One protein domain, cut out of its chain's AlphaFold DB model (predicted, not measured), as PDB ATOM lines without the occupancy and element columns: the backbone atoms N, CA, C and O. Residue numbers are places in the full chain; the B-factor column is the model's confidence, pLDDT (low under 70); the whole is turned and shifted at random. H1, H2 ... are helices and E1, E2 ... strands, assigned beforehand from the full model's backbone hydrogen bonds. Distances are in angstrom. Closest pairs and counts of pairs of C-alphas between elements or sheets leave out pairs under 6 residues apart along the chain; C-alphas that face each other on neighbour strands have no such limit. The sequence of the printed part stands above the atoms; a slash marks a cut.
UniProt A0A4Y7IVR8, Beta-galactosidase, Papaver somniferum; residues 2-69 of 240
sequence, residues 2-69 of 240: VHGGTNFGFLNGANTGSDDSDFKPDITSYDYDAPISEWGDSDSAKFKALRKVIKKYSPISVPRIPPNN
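AT A GLANCE: This is residues 2 to 69 of the 240 residues of the protein "Beta-galactosidase" of Papaver somniferum (UniProt A0A4Y7IVR8). With little regular structure, this is an elongated, mostly looped piece: a tiny strand hairpin, E1 and E2, at one end and a single helix, H1, at the other. Long unnamed stretches, residues 2 to 13 and 26 to 44, lie between them. The printed part has 68 residues, in the order E1, E2, H1, with an antiparallel sheet E1 - E2; its class is mixed, with 19 residues in named elements. It is only just extended, close to loose, with a radius of gyration of the C-alphas of 16.5 A and spans of 51 by 27 by 18 A.

IN THESE COORDINATES: E1 is residues 14 to 16, beginning at C-alpha 14 (128.823, 151.641, 163.037), and E2 is residues 23 to 25. H1, residues 45 to 57, is 19.1 A long and ends at C-alpha 57 (128.832, 143.919, 199.773).

HOW THE PARTS SIT: E1 and E2 form an antiparallel hairpin at 157 degrees, with N 15 and O 24 within hydrogen-bond range at 2.9 A. E1 and H1 are apart. In H1 every O i to N i+4 pair is within hydrogen-bond range.

THE WHOLE: The printed part has no cut. The link E2 to H1 is long, 19 residues. Residues 17 to 22 and 56 to 61 stand free. No printed residue is under 70 in pLDDT.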
ATOM      1  N   VAL A   2     126.143 151.207 182.370       97.25
ATOM      2  CA  VAL A   2     125.307 151.407 183.584       97.25
ATOM      3  C   VAL A   2     124.118 152.319 183.267       97.25
ATOM      4  O   VAL A   2     122.992 152.018 183.641       97.25
ATOM      5  N   HIS A   3     124.396 153.390 182.531       98.19
ATOM      6  CA  HIS A   3     123.467 154.241 181.802       98.19
ATOM      7  C   HIS A   3     124.123 154.479 180.440       98.19
ATOM      8  O   HIS A   3     125.321 154.776 180.408       98.19
ATOM      9  N   GLY A   4     123.410 154.241 179.341       97.88
ATOM     10  CA  GLY A   4     123.971 154.423 178.000       97.88
ATOM     11  C   GLY A   4     123.624 155.785 177.391       97.88
ATOM     12  O   GLY A   4     124.535 156.519 177.020       97.88
ATOM     13  N   GLY A   5     122.341 156.158 177.379       97.62
ATOM     14  CA  GLY A   5     121.877 157.475 176.927       97.62
ATOM     15  C   GLY A   5     121.517 157.504 175.440       97.62
ATOM     16  O   GLY A   5     120.876 156.581 174.942       97.62
ATOM     17  N   THR A   6     121.914 158.569 174.738       98.56
ATOM     18  CA  THR A   6     121.531 158.833 173.340       98.56
ATOM     19  C   THR A   6     122.739 159.247 172.507       98.56
ATOM     20  O   THR A   6     123.507 160.128 172.898       98.56
ATOM     21  N   ASN A   7     122.853 158.695 171.302       98.44
ATOM     22  CA  ASN A   7     123.772 159.152 170.262       98.44
ATOM     23  C   ASN A   7     123.163 160.348 169.509       98.44
ATOM     24  O   ASN A   7     122.691 160.205 168.381       98.44
ATOM     25  N   PHE A   8     123.126 161.530 170.133       97.94
ATOM     26  CA  PHE A   8     122.537 162.715 169.501       97.94
ATOM     27  C   PHE A   8     123.230 163.104 168.189       97.94
ATOM     28  O   PHE A   8     124.415 162.845 167.959       97.94
ATOM     29  N   GLY A   9     122.473 163.772 167.321       95.44
ATOM     30  CA  GLY A   9     122.945 164.222 166.024       95.44
ATOM     31  C   GLY A   9     123.516 163.114 165.149       95.44
ATOM     32  O   GLY A   9     122.802 162.216 164.706       95.44
ATOM     33  N   PHE A  10     124.807 163.226 164.846       95.75
ATOM     34  CA  PHE A  10     125.530 162.307 163.964       95.75
ATOM     35  C   PHE A  10     126.643 161.553 164.692       95.75
ATOM     36  O   PHE A  10     127.605 161.130 164.060       95.75
ATOM     37  N   LEU A  11     126.515 161.405 166.011       97.31
ATOM     38  CA  LEU A  11     127.528 160.789 166.869       97.31
ATOM     39  C   LEU A  11     127.424 159.258 166.943       97.31
ATOM     40  O   LEU A  11     128.238 158.632 167.616       97.31
ATOM     41  N   ASN A  12     126.432 158.646 166.285       97.75
ATOM     42  CA  ASN A  12     126.293 157.193 166.259       97.75
ATOM     43  C   ASN A  12     127.490 156.535 165.551       97.75
ATOM     44  O   ASN A  12     127.979 157.032 164.534       97.75
ATOM     45  N   GLY A  13     127.925 155.395 166.084       97.88
ATOM     46  CA  GLY A  13     128.931 154.548 165.459       97.88
ATOM     47  C   GLY A  13     128.354 153.656 164.361       97.88
ATOM     48  O   GLY A  13     127.195 153.778 163.943       97.88
ATOM     49  N   ALA A  14     129.197 152.744 163.899       96.56
ATOM     50  CA  ALA A  14     128.823 151.641 163.037       96.56
ATOM     51  C   ALA A  14     129.830 150.503 163.197       96.56
ATOM     52  O   ALA A  14     130.976 150.726 163.591       96.56
ATOM     53  N   ASN A  15     129.402 149.298 162.845       95.38
ATOM     54  CA  ASN A  15     130.230 148.101 162.829       95.38
ATOM     55  C   ASN A  15     130.174 147.446 161.447       95.38
ATOM     56  O   ASN A  15     129.321 147.779 160.625       95.38
ATOM     57  N   THR A  16     131.063 146.493 161.202       94.31
ATOM     58  CA  THR A  16     130.982 145.586 160.053       94.31
ATOM     59  C   THR A  16     130.589 144.193 160.537       94.31
ATOM     60  O   THR A  16     130.824 143.828 161.692       94.31
ATOM     61  N   GLY A  17     129.878 143.446 159.695       88.88
ATOM     62  CA  GLY A  17     129.462 142.080 159.988       88.88
ATOM     63  C   GLY A  17     130.523 141.060 159.601       88.88
ATOM     64  O   GLY A  17     131.577 140.987 160.225       88.88
ATOM     65  N   SER A  18     130.224 140.227 158.603       88.12
ATOM     66  CA  SER A  18     131.196 139.256 158.079       88.12
ATOM     67  C   SER A  18     132.393 139.922 157.403       88.12
ATOM     68  O   SER A  18     133.499 139.388 157.457       88.12
ATOM     69  N   ASP A  19     132.158 141.068 156.769       90.88
ATOM     70  CA  ASP A  19     133.129 141.850 156.011       90.88
ATOM     71  C   ASP A  19     132.666 143.314 155.892       90.88
ATOM     72  O   ASP A  19     131.586 143.688 156.365       90.88
ATOM     73  N   ASP A  20     133.492 144.140 155.247       86.25
ATOM     74  CA  ASP A  20     133.282 145.585 155.119       86.25
ATOM     75  C   ASP A  20     132.055 145.974 154.280       86.25
ATOM     76  O   ASP A  20     131.590 147.112 154.371       86.25
ATOM     77  N   SER A  21     131.502 145.057 153.478       87.62
ATOM     78  CA  SER A  21     130.267 145.307 152.726       87.62
ATOM     79  C   SER A  21     129.011 145.171 153.594       87.62
ATOM     80  O   SER A  21     127.993 145.800 153.302       87.62
ATOM     81  N   ASP A  22     129.090 144.434 154.708       91.69
ATOM     82  CA  ASP A  22     128.016 144.283 155.699       91.69
ATOM     83  C   ASP A  22     128.087 145.392 156.766       91.69
ATOM     84  O   ASP A  22     128.295 145.141 157.958       91.69
ATOM     85  N   PHE A  23     127.963 146.649 156.328       93.00
ATOM     86  CA  PHE A  23     127.990 147.827 157.197       93.00
ATOM     87  C   PHE A  23     126.709 147.951 158.037       93.00
ATOM     88  O   PHE A  23     125.596 148.040 157.512       93.00
ATOM     89  N   LYS A  24     126.869 148.027 159.359       94.19
ATOM     90  CA  LYS A  24     125.785 148.046 160.351       94.19
ATOM     91  C   LYS A  24     125.852 149.322 161.183       94.19
ATOM     92  O   LYS A  24     126.601 149.364 162.160       94.19
ATOM     93  N   PRO A  25     125.100 150.372 160.814       95.88
ATOM     94  CA  PRO A  25     125.056 151.591 161.605       95.88
ATOM     95  C   PRO A  25     124.345 151.344 162.935       95.88
ATOM     96  O   PRO A  25     123.276 150.732 162.970       95.88
ATOM     97  N   ASP A  26     124.912 151.874 164.016       97.50
ATOM     98  CA  ASP A  26     124.229 151.893 165.304       97.50
ATOM     99  C   ASP A  26     123.072 152.900 165.271       97.50
ATOM    100  O   ASP A  26     123.130 153.936 164.599       97.50
ATOM    101  N   ILE A  27     122.006 152.597 166.008       97.81
ATOM    102  CA  ILE A  27     120.832 153.466 166.111       97.81
ATOM    103  C   ILE A  27     121.104 154.693 167.002       97.81
ATOM    104  O   ILE A  27     122.117 154.793 167.701       97.81
ATOM    105  N   THR A  28     120.175 155.650 166.973       98.62
ATOM    106  CA  THR A  28     120.261 156.880 167.775       98.62
ATOM    107  C   THR A  28     120.135 156.586 169.268       98.62
ATOM    108  O   THR A  28     120.855 157.171 170.072       98.62
ATOM    109  N   SER A  29     119.241 155.675 169.658       98.50
ATOM    110  CA  SER A  29     119.167 155.232 171.049       98.50
ATOM    111  C   SER A  29     120.450 154.515 171.449       98.50
ATOM    112  O   SER A  29     120.934 153.627 170.748       98.50
ATOM    113  N   TYR A  30     120.964 154.854 172.624       98.25
ATOM    114  CA  TYR A  30     122.000 154.084 173.293       98.25
ATOM    115  C   TYR A  30     121.490 153.573 174.643       98.25
ATOM    116  O   TYR A  30     122.252 153.478 175.598       98.25
ATOM    117  N   ASP A  31     120.197 153.227 174.736       97.56
ATOM    118  CA  ASP A  31     119.581 152.656 175.945       97.56
ATOM    119  C   ASP A  31     120.371 151.449 176.470       97.56
ATOM    120  O   ASP A  31     120.602 151.312 177.673       97.56
ATOM    121  N   TYR A  32     120.884 150.633 175.539       97.56
ATOM    122  CA  TYR A  32     121.787 149.510 175.797       97.56
ATOM    123  C   TYR A  32     121.147 148.376 176.617       97.56
ATOM    124  O   TYR A  32     121.861 147.473 177.057       97.56
ATOM    125  N   ASP A  33     119.832 148.422 176.878       96.38
ATOM    126  CA  ASP A  33     119.202 147.624 177.935       96.38
ATOM    127  C   ASP A  33     120.016 147.777 179.241       96.38
ATOM    128  O   ASP A  33     120.358 146.826 179.953       96.38
ATOM    129  N   ALA A  34     120.467 149.003 179.515       98.00
ATOM    130  CA  ALA A  34     121.252 149.311 180.693       98.00
ATOM    131  C   ALA A  34     120.367 149.250 181.954       98.00
ATOM    132  O   ALA A  34     119.143 149.353 181.889       98.00
ATOM    133  N   PRO A  35     120.959 149.080 183.149       97.88
ATOM    134  CA  PRO A  35     120.213 149.178 184.400       97.88
ATOM    135  C   PRO A  35     119.433 150.495 184.516       97.88
ATOM    136  O   PRO A  35     118.289 150.486 184.965       97.88
ATOM    137  N   ILE A  36     120.043 151.603 184.099       97.50
ATOM    138  CA  ILE A  36     119.411 152.915 183.998       97.50
ATOM    139  C   ILE A  36     119.093 153.166 182.523       97.50
ATOM    140  O   ILE A  36     120.019 153.172 181.709       97.50
ATOM    141  N   SER A  37     117.817 153.385 182.197       95.88
ATOM    142  CA  SER A  37     117.361 153.551 180.807       95.88
ATOM    143  C   SER A  37     117.993 154.766 180.121       95.88
ATOM    144  O   SER A  37     118.605 155.616 180.776       95.88
ATOM    145  N   GLU A  38     117.797 154.904 178.810       96.75
ATOM    146  CA  GLU A  38     118.163 156.105 178.039       96.75
ATOM    147  C   GLU A  38     117.649 157.409 178.671       96.75
ATOM    148  O   GLU A  38     118.317 158.438 178.594       96.75
ATOM    149  N   TRP A  39     116.513 157.361 179.372       92.25
ATOM    150  CA  TRP A  39     115.901 158.522 180.025       92.25
ATOM    151  C   TRP A  39     116.403 158.792 181.457       92.25
ATOM    152  O   TRP A  39     116.006 159.765 182.106       92.25
ATOM    153  N   GLY A  40     117.267 157.923 181.982       94.75
ATOM    154  CA  GLY A  40     117.714 157.995 183.370       94.75
ATOM    155  C   GLY A  40     116.797 157.270 184.360       94.75
ATOM    156  O   GLY A  40     117.015 157.385 185.567       94.75
ATOM    157  N   ASP A  41     115.789 156.520 183.897       94.69
ATOM    158  CA  ASP A  41     114.877 155.812 184.797       94.69
ATOM    159  C   ASP A  41     115.568 154.597 185.421       94.69
ATOM    160  O   ASP A  41     116.269 153.832 184.754       94.69
ATOM    161  N   SER A  42     115.333 154.390 186.716       94.81
ATOM    162  CA  SER A  42     116.004 153.350 187.513       94.81
ATOM    163  C   SER A  42     115.049 152.283 188.064       94.81
ATOM    164  O   SER A  42     115.389 151.505 188.957       94.81
ATOM    165  N   ASP A  43     113.845 152.189 187.498       91.50
ATOM    166  CA  ASP A  43     112.817 151.243 187.944       91.50
ATOM    167  C   ASP A  43     112.987 149.818 187.416       91.50
ATOM    168  O   ASP A  43     112.274 148.906 187.861       91.50
ATOM    169  N   SER A  44     113.934 149.608 186.500       93.44
ATOM    170  CA  SER A  44     114.150 148.319 185.854       93.44
ATOM    171  C   SER A  44     114.453 147.214 186.876       93.44
ATOM    172  O   SER A  44     115.105 147.416 187.911       93.44
ATOM    173  N   ALA A  45     114.003 145.991 186.578       96.88
ATOM    174  CA  ALA A  45     114.345 144.820 187.386       96.88
ATOM    175  C   ALA A  45     115.871 144.634 187.478       96.88
ATOM    176  O   ALA A  45     116.392 144.257 188.530       96.88
ATOM    177  N   LYS A  46     116.588 144.978 186.400       97.69
ATOM    178  CA  LYS A  46     118.049 144.939 186.306       97.69
ATOM    179  C   LYS A  46     118.716 145.900 187.291       97.69
ATOM    180  O   LYS A  46     119.591 145.472 188.044       97.69
ATOM    181  N   PHE A  47     118.264 147.155 187.370       97.75
ATOM    182  CA  PHE A  47     118.746 148.113 188.371       97.75
ATOM    183  C   PHE A  47     118.516 147.605 189.790       97.75
ATOM    184  O   PHE A  47     119.453 147.542 190.587       97.75
ATOM    185  N   LYS A  48     117.289 147.172 190.101       97.00
ATOM    186  CA  LYS A  48     116.915 146.663 191.431       97.00
ATOM    187  C   LYS A  48     117.763 145.453 191.841       97.00
ATOM    188  O   LYS A  48     118.226 145.389 192.983       97.00
ATOM    189  N   ALA A  49     118.014 144.524 190.918       98.00
ATOM    190  CA  ALA A  49     118.835 143.338 191.158       98.00
ATOM    191  C   ALA A  49     120.302 143.695 191.442       98.00
ATOM    192  O   ALA A  49     120.842 143.290 192.475       98.00
ATOM    193  N   LEU A  50     120.927 144.511 190.586       97.38
ATOM    194  CA  LEU A  50     122.307 144.968 190.788       97.38
ATOM    195  C   LEU A  50     122.443 145.749 192.093       97.38
ATOM    196  O   LEU A  50     123.341 145.498 192.897       97.38
ATOM    197  N   ARG A  51     121.491 146.643 192.360       97.00
ATOM    198  CA  ARG A  51     121.458 147.452 193.571       97.00
ATOM    199  C   ARG A  51     121.361 146.601 194.843       97.00
ATOM    200  O   ARG A  51     121.982 146.953 195.849       97.00
ATOM    201  N   LYS A  52     120.621 145.484 194.813       97.38
ATOM    202  CA  LYS A  52     120.534 144.513 195.920       97.38
ATOM    203  C   LYS A  52     121.881 143.841 196.190       97.38
ATOM    204  O   LYS A  52     122.263 143.715 197.351       97.38
ATOM    205  N   VAL A  53     122.604 143.444 195.141       97.94
ATOM    206  CA  VAL A  53     123.944 142.846 195.267       97.94
ATOM    207  C   VAL A  53     124.933 143.862 195.832       97.94
ATOM    208  O   VAL A  53     125.590 143.569 196.827       97.94
ATOM    209  N   ILE A  54     124.973 145.079 195.281       97.06
ATOM    210  CA  ILE A  54     125.842 146.160 195.775       97.06
ATOM    211  C   ILE A  54     125.568 146.430 197.257       97.06
ATOM    212  O   ILE A  54     126.499 146.498 198.050       97.06
ATOM    213  N   LYS A  55     124.295 146.498 197.673       97.00
ATOM    214  CA  LYS A  55     123.927 146.701 199.084       97.00
ATOM    215  C   LYS A  55     124.460 145.603 200.014       97.00
ATOM    216  O   LYS A  55     124.750 145.904 201.164       97.00
ATOM    217  N   LYS A  56     124.582 144.356 199.546       97.75
ATOM    218  CA  LYS A  56     125.093 143.233 200.351       97.75
ATOM    219  C   LYS A  56     126.595 143.348 200.637       97.75
ATOM    220  O   LYS A  56     127.028 142.914 201.697       97.75
ATOM    221  N   TYR A  57     127.366 143.892 199.697       97.50
ATOM    222  CA  TYR A  57     128.832 143.919 199.773       97.50
ATOM    223  C   TYR A  57     129.416 145.319 200.003       97.50
ATOM    224  O   TYR A  57     130.617 145.454 200.213       97.50
ATOM    225  N   SER A  58     128.589 146.363 199.958       96.06
ATOM    226  CA  SER A  58     129.028 147.734 200.190       96.06
ATOM    227  C   SER A  58     129.401 147.939 201.664       96.06
ATOM    228  O   SER A  58     128.559 147.698 202.530       96.06
ATOM    229  N   PRO A  59     130.610 148.447 201.970       95.12
ATOM    230  CA  PRO A  59     130.997 148.803 203.336       95.12
ATOM    231  C   PRO A  59     130.276 150.065 203.840       95.12
ATOM    232  O   PRO A  59     130.328 150.375 205.026       95.12
ATOM    233  N   ILE A  60     129.606 150.799 202.942       95.06
ATOM    234  CA  ILE A  60     128.850 152.016 203.242       95.06
ATOM    235  C   ILE A  60     127.359 151.847 202.941       95.06
ATOM    236  O   ILE A  60     126.956 151.047 202.089       95.06
ATOM    237  N   SER A  61     126.532 152.659 203.603       94.25
ATOM    238  CA  SER A  61     125.104 152.743 203.295       94.25
ATOM    239  C   SER A  61     124.895 153.289 201.884       94.25
ATOM    240  O   SER A  61     125.400 154.354 201.531       94.25
ATOM    241  N   VAL A  62     124.143 152.556 201.062       95.12
ATOM    242  CA  VAL A  62     123.923 152.938 199.665       95.12
ATOM    243  C   VAL A  62     122.788 153.974 199.578       95.12
ATOM    244  O   VAL A  62     121.689 153.670 200.056       95.12
ATOM    245  N   PRO A  63     122.995 155.138 198.930       94.94
ATOM    246  CA  PRO A  63     122.091 156.292 198.992       94.94
ATOM    247  C   PRO A  63     120.693 156.027 198.425       94.94
ATOM    248  O   PRO A  63     120.486 155.121 197.617       94.94
ATOM    249  N   ARG A  64     119.708 156.837 198.830       95.19
ATOM    250  CA  ARG A  64     118.357 156.774 198.249       95.19
ATOM    251  C   ARG A  64     118.408 157.046 196.742       95.19
ATOM    252  O   ARG A  64     119.260 157.790 196.270       95.19
ATOM    253  N   ILE A  65     117.506 156.400 196.009       96.06
ATOM    254  CA  ILE A  65     117.395 156.549 194.558       96.06
ATOM    255  C   ILE A  65     116.711 157.901 194.280       96.06
ATOM    256  O   ILE A  65     115.683 158.165 194.912       96.06
ATOM    257  N   PRO A  66     117.260 158.758 193.401       95.62
ATOM    258  CA  PRO A  66     116.570 159.965 192.951       95.62
ATOM    259  C   PRO A  66     115.236 159.630 192.262       95.62
ATOM    260  O   PRO A  66     115.109 158.549 191.690       95.62
ATOM    261  N   PRO A  67     114.236 160.527 192.294       94.25
ATOM    262  CA  PRO A  67     113.020 160.333 191.512       94.25
ATOM    263  C   PRO A  67     113.342 160.325 190.012       94.25
ATOM    264  O   PRO A  67     114.259 161.014 189.564       94.25
ATOM    265  N   ASN A  68     112.566 159.567 189.237       93.50
ATOM    266  CA  ASN A  68     112.686 159.576 187.783       93.50
ATOM    267  C   ASN A  68     112.306 160.939 187.199       93.50
ATOM    268  O   ASN A  68     111.464 161.663 187.740       93.50
ATOM    269  N   ASN A  69     112.877 161.238 186.035       91.50
ATOM    270  CA  ASN A  69     112.545 162.435 185.277       91.50
ATOM    271  C   ASN A  69     111.090 162.381 184.787       91.50
ATOM    272  O   ASN A  69     110.627 161.354 184.272       91.50
TER     273      ASN A  69